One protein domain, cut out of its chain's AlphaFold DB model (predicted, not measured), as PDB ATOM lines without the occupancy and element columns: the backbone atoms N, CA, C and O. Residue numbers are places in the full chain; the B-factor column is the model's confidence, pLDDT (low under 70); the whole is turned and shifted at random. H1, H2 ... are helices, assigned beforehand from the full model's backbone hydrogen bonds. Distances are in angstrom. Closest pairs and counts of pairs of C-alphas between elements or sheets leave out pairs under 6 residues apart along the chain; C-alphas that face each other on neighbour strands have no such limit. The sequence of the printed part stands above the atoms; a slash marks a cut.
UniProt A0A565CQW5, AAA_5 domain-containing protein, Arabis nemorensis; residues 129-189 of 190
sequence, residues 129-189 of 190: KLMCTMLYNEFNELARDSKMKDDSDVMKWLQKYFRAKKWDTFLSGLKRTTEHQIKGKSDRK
ATOM      1  N   LYS A 129     -33.574  39.986 -43.752       87.75
ATOM      2  CA  LYS A 129     -32.626  38.873 -43.834       87.75
ATOM      3  C   LYS A 129     -31.522  38.980 -42.785       87.75
ATOM      4  O   LYS A 129     -31.186  37.963 -42.185       87.75
ATOM      5  N   LEU A 130     -30.952  40.166 -42.562       86.81
ATOM      6  CA  LEU A 130     -29.878  40.374 -41.587       86.81
ATOM      7  C   LEU A 130     -30.375  40.048 -40.174       86.81
ATOM      8  O   LEU A 130     -29.763  39.235 -39.484       86.81
ATOM      9  N   MET A 131     -31.539  40.591 -39.803       87.38
ATOM     10  CA  MET A 131     -32.177  40.332 -38.507       87.38
ATOM     11  C   MET A 131     -32.510  38.850 -38.330       87.38
ATOM     12  O   MET A 131     -32.153  38.247 -37.320       87.38
ATOM     13  N   CYS A 132     -33.133  38.229 -39.335       90.25
ATOM     14  CA  CYS A 132     -33.462  36.807 -39.283       90.25
ATOM     15  C   CYS A 132     -32.207  35.926 -39.229       90.25
ATOM     16  O   CYS A 132     -32.253  34.868 -38.618       90.25
ATOM     17  N   THR A 133     -31.093  36.339 -39.846       90.44
ATOM     18  CA  THR A 133     -29.823  35.595 -39.804       90.44
ATOM     19  C   THR A 133     -29.223  35.621 -38.402       90.44
ATOM     20  O   THR A 133     -28.828  34.574 -37.900       90.44
ATOM     21  N   MET A 134     -29.187  36.793 -37.757       89.62
ATOM     22  CA  MET A 134     -28.713  36.923 -36.375       89.62
ATOM     23  C   MET A 134     -29.554  36.063 -35.425       89.62
ATOM     24  O   MET A 134     -28.999  35.243 -34.697       89.62
ATOM     25  N   LEU A 135     -30.884  36.163 -35.529       89.44
ATOM     26  CA  LEU A 135     -31.823  35.354 -34.745       89.44
ATOM     27  C   LEU A 135     -31.672  33.850 -35.008       89.44
ATOM     28  O   LEU A 135     -31.724  33.052 -34.077       89.44
ATOM     29  N   TYR A 136     -31.487  33.440 -36.267       89.69
ATOM     30  CA  TYR A 136     -31.314  32.030 -36.616       89.69
ATOM     31  C   TYR A 136     -30.001  31.463 -36.074       89.69
ATOM     32  O   TYR A 136     -29.976  30.334 -35.593       89.69
ATOM     33  N   ASN A 137     -28.914  32.238 -36.133       89.44
ATOM     34  CA  ASN A 137     -27.622  31.826 -35.595       89.44
ATOM     35  C   ASN A 137     -27.692  31.658 -34.075       89.44
ATOM     36  O   ASN A 137     -27.296  30.612 -33.573       89.44
ATOM     37  N   GLU A 138     -28.262  32.634 -33.367       88.06
ATOM     38  CA  GLU A 138     -28.474  32.544 -31.919       88.06
ATOM     39  C   GLU A 138     -29.355  31.341 -31.551       88.06
ATOM     40  O   GLU A 138     -29.023  30.568 -30.652       88.06
ATOM     41  N   PHE A 139     -30.434  31.108 -32.304       86.94
ATOM     42  CA  PHE A 139     -31.284  29.933 -32.124       86.94
ATOM     43  C   PHE A 139     -30.524  28.615 -32.332       86.94
ATOM     44  O   PHE A 139     -30.703  27.688 -31.546       86.94
ATOM     45  N   ASN A 140     -29.673  28.517 -33.357       84.44
ATOM     46  CA  ASN A 140     -28.887  27.307 -33.614       84.44
ATOM     47  C   ASN A 140     -27.878  27.026 -32.497       84.44
ATOM     48  O   ASN A 140     -27.720  25.866 -32.118       84.44
ATOM     49  N   GLU A 141     -27.228  28.056 -31.948       85.62
ATOM     50  CA  GLU A 141     -26.350  27.898 -30.780       85.62
ATOM     51  C   GLU A 141     -27.146  27.368 -29.572       85.62
ATOM     52  O   GLU A 141     -26.804  26.332 -29.005       85.62
ATOM     53  N   LEU A 142     -28.297  27.973 -29.256       83.06
ATOM     54  CA  LEU A 142     -29.163  27.519 -28.155       83.06
ATOM     55  C   LEU A 142     -29.749  26.111 -28.371       83.06
ATOM     56  O   LEU A 142     -29.981  25.364 -27.411       83.06
ATOM     57  N   ALA A 143     -30.019  25.740 -29.624       79.69
ATOM     58  CA  ALA A 143     -30.536  24.428 -29.995       79.69
ATOM     59  C   ALA A 143     -29.494  23.321 -29.768       79.69
ATOM     60  O   ALA A 143     -29.862  22.245 -29.276       79.69
ATOM     61  N   ARG A 144     -28.207  23.594 -30.050       77.44
ATOM     62  CA  ARG A 144     -27.093  22.684 -29.728       77.44
ATOM     63  C   ARG A 144     -27.018  22.424 -28.225       77.44
ATOM     64  O   ARG A 144     -27.002  21.264 -27.811       77.44
ATOM     65  N   ASP A 145     -27.092  23.479 -27.417       74.12
ATOM     66  CA  ASP A 145     -27.037  23.375 -25.951       74.12
ATOM     67  C   ASP A 145     -28.247  22.636 -25.362       74.12
ATOM     68  O   ASP A 145     -28.152  21.923 -24.360       74.12
ATOM     69  N   SER A 146     -29.407  22.750 -26.010       68.56
ATOM     70  CA  SER A 146     -30.657  22.129 -25.555       68.56
ATOM     71  C   SER A 146     -30.846  20.673 -26.014       68.56
ATOM     72  O   SER A 146     -31.924  20.116 -25.794       68.56
ATOM     73  N   LYS A 147     -29.831  20.033 -26.624       67.44
ATOM     74  CA  LYS A 147     -29.910  18.687 -27.238       67.44
ATOM     75  C   LYS A 147     -31.073  18.541 -28.233       67.44
ATOM     76  O   LYS A 147     -31.639  17.453 -28.379       67.44
ATOM     77  N   MET A 148     -31.456  19.619 -28.921       65.19
ATOM     78  CA  MET A 148     -32.365  19.488 -30.057       65.19
ATOM     79  C   MET A 148     -31.630  18.737 -31.170       65.19
ATOM     80  O   MET A 148     -30.495  19.063 -31.505       65.19
ATOM     81  N   LYS A 149     -32.258  17.695 -31.727       63.28
ATOM     82  CA  LYS A 149     -31.681  16.972 -32.865       63.28
ATOM     83  C   LYS A 149     -31.659  17.903 -34.077       63.28
ATOM     84  O   LYS A 149     -32.719  18.342 -34.532       63.28
ATOM     85  N   ASP A 150     -30.462  18.145 -34.597       59.09
ATOM     86  CA  ASP A 150     -30.219  18.987 -35.774       59.09
ATOM     87  C   ASP A 150     -30.981  18.475 -37.011       59.09
ATOM     88  O   ASP A 150     -31.490  19.245 -37.816       59.09
ATOM     89  N   ASP A 151     -31.194  17.157 -37.093       59.22
ATOM     90  CA  ASP A 151     -31.912  16.507 -38.196       59.22
ATOM     91  C   ASP A 151     -33.444  16.451 -38.018       59.22
ATOM     92  O   ASP A 151     -34.146  15.769 -38.769       59.22
ATOM     93  N   SER A 152     -33.986  17.148 -37.011       72.06
ATOM     94  CA  SER A 152     -35.434  17.195 -36.793       72.06
ATOM     95  C   SER A 152     -36.155  17.883 -37.955       72.06
ATOM     96  O   SER A 152     -35.672  18.867 -38.522       72.06
ATOM     97  N   ASP A 153     -37.361  17.407 -38.275       78.88
ATOM     98  CA  ASP A 153     -38.210  17.990 -39.327       78.88
ATOM     99  C   ASP A 153     -38.428  19.495 -39.127       78.88
ATOM    100  O   ASP A 153     -38.536  20.255 -40.085       78.88
ATOM    101  N   VAL A 154     -38.411  19.934 -37.869       80.44
ATOM    102  CA  VAL A 154     -38.500  21.330 -37.449       80.44
ATOM    103  C   VAL A 154     -37.300  22.156 -37.926       80.44
ATOM    104  O   VAL A 154     -37.493  23.247 -38.460       80.44
ATOM    105  N   MET A 155     -36.073  21.651 -37.775       80.62
ATOM    106  CA  MET A 155     -34.858  22.347 -38.221       80.62
ATOM    107  C   MET A 155     -34.791  22.413 -39.747       80.62
ATOM    108  O   MET A 155     -34.555  23.483 -40.312       80.62
ATOM    109  N   LYS A 156     -35.117  21.307 -40.431       85.56
ATOM    110  CA  LYS A 156     -35.235  21.266 -41.901       85.56
ATOM    111  C   LYS A 156     -36.288  22.249 -42.407       85.56
ATOM    112  O   LYS A 156     -36.074  22.942 -43.403       85.56
ATOM    113  N   TRP A 157     -37.417  22.339 -41.707       87.44
ATOM    114  CA  TRP A 157     -38.476  23.295 -42.001       87.44
ATOM    115  C   TRP A 157     -37.978  24.734 -41.816       87.44
ATOM    116  O   TRP A 157     -38.047  25.517 -42.762       87.44
ATOM    117  N   LEU A 158     -37.382  25.084 -40.672       86.88
ATOM    118  CA  LEU A 158     -36.849  26.431 -40.423       86.88
ATOM    119  C   LEU A 158     -35.810  26.831 -41.477       86.88
ATOM    120  O   LEU A 158     -35.911  27.910 -42.063       86.88
ATOM    121  N   GLN A 159     -34.884  25.928 -41.801       87.44
ATOM    122  CA  GLN A 159     -33.871  26.141 -42.830       87.44
ATOM    123  C   GLN A 159     -34.494  26.356 -44.220       87.44
ATOM    124  O   GLN A 159     -34.054  27.235 -44.967       87.44
ATOM    125  N   LYS A 160     -35.542  25.599 -44.572       91.06
ATOM    126  CA  LYS A 160     -36.279  25.753 -45.837       91.06
ATOM    127  C   LYS A 160     -36.928  27.135 -45.950       91.06
ATOM    128  O   LYS A 160     -36.767  27.788 -46.981       91.06
ATOM    129  N   TYR A 161     -37.642  27.594 -44.921       89.88
ATOM    130  CA  TYR A 161     -38.340  28.890 -44.958       89.88
ATOM    131  C   TYR A 161     -37.387  30.085 -44.845       89.88
ATOM    132  O   TYR A 161     -37.622  31.105 -45.497       89.88
ATOM    133  N   PHE A 162     -36.274  29.929 -44.125       89.38
ATOM    134  CA  PHE A 162     -35.184  30.901 -44.100       89.38
ATOM    135  C   PHE A 162     -34.550  31.079 -45.491       89.38
ATOM    136  O   PHE A 162     -34.431  32.199 -45.988       89.38
ATOM    137  N   ARG A 163     -34.222  29.975 -46.181       88.69
ATOM    138  CA  ARG A 163     -33.691  30.005 -47.561       88.69
ATOM    139  C   ARG A 163     -34.690  30.579 -48.566       88.69
ATOM    140  O   ARG A 163     -34.291  31.296 -49.478       88.69
ATOM    141  N   ALA A 164     -35.979  30.299 -48.380       92.00
ATOM    142  CA  ALA A 164     -37.058  30.826 -49.213       92.00
ATOM    143  C   ALA A 164     -37.406  32.304 -48.933       92.00
ATOM    144  O   ALA A 164     -38.321  32.825 -49.566       92.00
ATOM    145  N   LYS A 165     -36.711  32.975 -47.996       88.69
ATOM    146  CA  LYS A 165     -36.955  34.370 -47.578       88.69
ATOM    147  C   LYS A 165     -38.392  34.647 -47.103       88.69
ATOM    148  O   LYS A 165     -38.887  35.764 -47.221       88.69
ATOM    149  N   LYS A 166     -39.080  33.635 -46.564       91.25
ATOM    150  CA  LYS A 166     -40.442  33.768 -46.019       91.25
ATOM    151  C   LYS A 166     -40.376  34.105 -44.528       91.25
ATOM    152  O   LYS A 166     -40.538  33.221 -43.686       91.25
ATOM    153  N   TRP A 167     -40.103  35.373 -44.215       90.25
ATOM    154  CA  TRP A 167     -39.773  35.827 -42.858       90.25
ATOM    155  C   TRP A 167     -40.906  35.630 -41.845       90.25
ATOM    156  O   TRP A 167     -40.649  35.083 -40.779       90.25
ATOM    157  N   ASP A 168     -42.157  35.953 -42.178       89.19
ATOM    158  CA  ASP A 168     -43.292  35.806 -41.247       89.19
ATOM    159  C   ASP A 168     -43.504  34.357 -40.800       89.19
ATOM    160  O   ASP A 168     -43.704  34.058 -39.618       89.19
ATOM    161  N   THR A 169     -43.423  33.429 -41.755       90.38
ATOM    162  CA  THR A 169     -43.546  31.994 -41.493       90.38
ATOM    163  C   THR A 169     -42.346  31.480 -40.702       90.38
ATOM    164  O   THR A 169     -42.526  30.739 -39.738       90.38
ATOM    165  N   PHE A 170     -41.134  31.913 -41.059       91.12
ATOM    166  CA  PHE A 170     -39.912  31.573 -40.334       91.12
ATOM    167  C   PHE A 170     -39.965  32.031 -38.864       91.12
ATOM    168  O   PHE A 170     -39.776  31.211 -37.966       91.12
ATOM    169  N   LEU A 171     -40.314  33.297 -38.608       90.06
ATOM    170  CA  LEU A 171     -40.419  33.870 -37.261       90.06
ATOM    171  C   LEU A 171     -41.523  33.200 -36.437       90.06
ATOM    172  O   LEU A 171     -41.317  32.872 -35.268       90.06
ATOM    173  N   SER A 172     -42.678  32.925 -37.052       89.12
ATOM    174  CA  SER A 172     -43.770  32.194 -36.396       89.12
ATOM    175  C   SER A 172     -43.351  30.778 -35.997       89.12
ATOM    176  O   SER A 172     -43.721  30.299 -34.924       89.12
ATOM    177  N   GLY A 173     -42.564  30.106 -36.840       86.75
ATOM    178  CA  GLY A 173     -42.003  28.796 -36.525       86.75
ATOM    179  C   GLY A 173     -41.013  28.855 -35.371       86.75
ATOM    180  O   GLY A 173     -41.151  28.086 -34.427       86.75
ATOM    181  N   LEU A 174     -40.078  29.806 -35.402       86.75
ATOM    182  CA  LEU A 174     -39.066  29.991 -34.358       86.75
ATOM    183  C   LEU A 174     -39.700  30.320 -32.990       86.75
ATOM    184  O   LEU A 174     -39.275  29.815 -31.950       86.75
ATOM    185  N   LYS A 175     -40.792  31.091 -32.979       88.19
ATOM    186  CA  LYS A 175     -41.588  31.335 -31.769       88.19
ATOM    187  C   LYS A 175     -42.259  30.060 -31.244       88.19
ATOM    188  O   LYS A 175     -42.168  29.746 -30.062       88.19
ATOM    189  N   ARG A 176     -42.907  29.279 -32.111       86.44
ATOM    190  CA  ARG A 176     -43.581  28.033 -31.698       86.44
ATOM    191  C   ARG A 176     -42.607  26.990 -31.150       86.44
ATOM    192  O   ARG A 176     -42.936  26.288 -30.195       86.44
ATOM    193  N   THR A 177     -41.419  26.872 -31.740       84.25
ATOM    194  CA  THR A 177     -40.405  25.903 -31.300       84.25
ATOM    195  C   THR A 177     -39.856  26.249 -29.927       84.25
ATOM    196  O   THR A 177     -39.765  25.373 -29.067       84.25
ATOM    197  N   THR A 178     -39.553  27.526 -29.693       82.56
ATOM    198  CA  THR A 178     -39.107  28.021 -28.386       82.56
ATOM    199  C   THR A 178     -40.192  27.854 -27.317       82.56
ATOM    200  O   THR A 178     -39.910  27.306 -26.253       82.56
ATOM    201  N   GLU A 179     -41.452  28.195 -27.609       83.50
ATOM    202  CA  GLU A 179     -42.586  27.984 -26.692       83.50
ATOM    203  C   GLU A 179     -42.786  26.506 -26.320       83.50
ATOM    204  O   GLU A 179     -43.013  26.182 -25.151       83.50
ATOM    205  N   HIS A 180     -42.669  25.595 -27.289       79.75
ATOM    206  CA  HIS A 180     -42.786  24.158 -27.045       79.75
ATOM    207  C   HIS A 180     -41.653  23.632 -26.148       79.75
ATOM    208  O   HIS A 180     -41.893  22.823 -25.250       79.75
ATOM    209  N   GLN A 181     -40.418  24.106 -26.345       74.25
ATOM    210  CA  GLN A 181     -39.275  23.728 -25.505       74.25
ATOM    211  C   GLN A 181     -39.391  24.282 -24.077       74.25
ATOM    212  O   GLN A 181     -39.054  23.587 -23.117       74.25
ATOM    213  N   ILE A 182     -39.907  25.504 -23.917       75.56
ATOM    214  CA  ILE A 182     -40.139  26.113 -22.600       75.56
ATOM    215  C   ILE A 182     -41.231  25.348 -21.839       75.56
ATOM    216  O   ILE A 182     -41.016  24.969 -20.686       75.56
ATOM    217  N   LYS A 183     -42.367  25.043 -22.484       74.50
ATOM    218  CA  LYS A 183     -43.449  24.252 -21.868       74.50
ATOM    219  C   LYS A 183     -42.986  22.840 -21.491       74.50
ATOM    220  O   LYS A 183     -43.208  22.415 -20.362       74.50
ATOM    221  N   GLY A 184     -42.246  22.160 -22.371       63.22
ATOM    222  CA  GLY A 184     -41.706  20.820 -22.099       63.22
ATOM    223  C   GLY A 184     -40.675  20.758 -20.961       63.22
ATOM    224  O   GLY A 184     -40.538  19.721 -20.312       63.22
ATOM    225  N   LYS A 185     -39.963  21.858 -20.671       58.34
ATOM    226  CA  LYS A 185     -39.086  21.970 -19.489       58.34
ATOM    227  C   LYS A 185     -39.866  22.268 -18.201       58.34
ATOM    228  O   LYS A 185     -39.403  21.872 -17.134       58.34
ATOM    229  N   SER A 186     -41.025  22.928 -18.287       56.31
ATOM    230  CA  SER A 186     -41.888  23.214 -17.131       56.31
ATOM    231  C   SER A 186     -42.622  21.970 -16.614       56.31
ATOM    232  O   SER A 186     -42.742  21.816 -15.403       56.31
ATOM    233  N   ASP A 187     -43.047  21.060 -17.498       53.22
ATOM    234  CA  ASP A 187     -43.692  19.789 -17.110       53.22
ATOM    235  C   ASP A 187     -42.713  18.743 -16.549       53.22
ATOM    236  O   ASP A 187     -43.123  17.840 -15.835       53.22
ATOM    237  N   ARG A 188     -41.406  18.864 -16.822       51.78
ATOM    238  CA  ARG A 188     -40.363  17.977 -16.260       51.78
ATOM    239  C   ARG A 188     -39.852  18.397 -14.876       51.78
ATOM    240  O   ARG A 188     -38.981  17.723 -14.332       51.78
ATOM    241  N   LYS A 189     -40.315  19.532 -14.344       49.75
ATOM    242  CA  LYS A 189     -39.920  20.074 -13.029       49.75
ATOM    243  C   LYS A 189     -40.997  19.915 -11.942       49.75
ATOM    244  O   LYS A 189     -40.774  20.388 -10.830       49.75
TER     245      LYS A 189
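What this domain is: This is residues 129 to 189 of the 190 residues of the protein "AAA_5 domain-containing protein" of Arabis nemorensis (UniProt A0A565CQW5). Three helices stand side by side as a small, loosely joined up-and-down bundle, their centres making a triangle; they come closest at the end that holds the first residues of H1, the last of H2 and the first of H3. H2 and H3 make a helical hairpin, H1 joins it mainly at that end, and residues 182 to 189 stick out beyond the body, 182 to 187 of them in H3. The printed part has 61 residues with three named helices, H1, H2 and H3 in chain order, and no named strand; the class is all helix. The whole is compact, with a radius of gyration of the C-alphas of 11.8 A, yet elongated, spanning 37 by 20 by 19 A.

Where its parts are: H1 covers residues 129 to 145, 24.3 A long, from C-alpha 129 at (-32.626, 38.873, -43.834). H2 covers residues 153 to 163, 15.3 A. H3 covers residues 167 to 187, 30.6 A, ending at C-alpha 187 at (-43.692, 19.789, -17.110).

How they stand to each other: H1 and H2 are close but not clearly touching, the C-alphas of Cys 132 and Phe 162 being closest at 7.8 A; they run opposite ways at a shallow tilt of 21 degrees. H1 and H3 only just touch, with 3 pairs of C-alphas within 8 A, through residues 129 to 132 and 167 to 171 alone. Their closest C-alphas, Cys 132 and Trp 167, are 7.3 A apart, and they run the same way at a shallow tilt of 24 degrees. H2 and H3 touch, closest at the C-alphas of Tyr 161 and Phe 170, 5.6 A, and run opposite ways at a shallow tilt of 27 degrees. In H1, H2 and H3 every O i to N i+4 pair is within hydrogen-bond range.

The domain as a whole: The C-alphas farthest apart, Ala 164 and Lys 189, are 37.9 A apart. The printed part has no cut; the link H1 to H2 is short, H2 to H3 tight. Mean pLDDT of the printed part is 80.5, with residues 146 to 151 and 184 to 189 under 70.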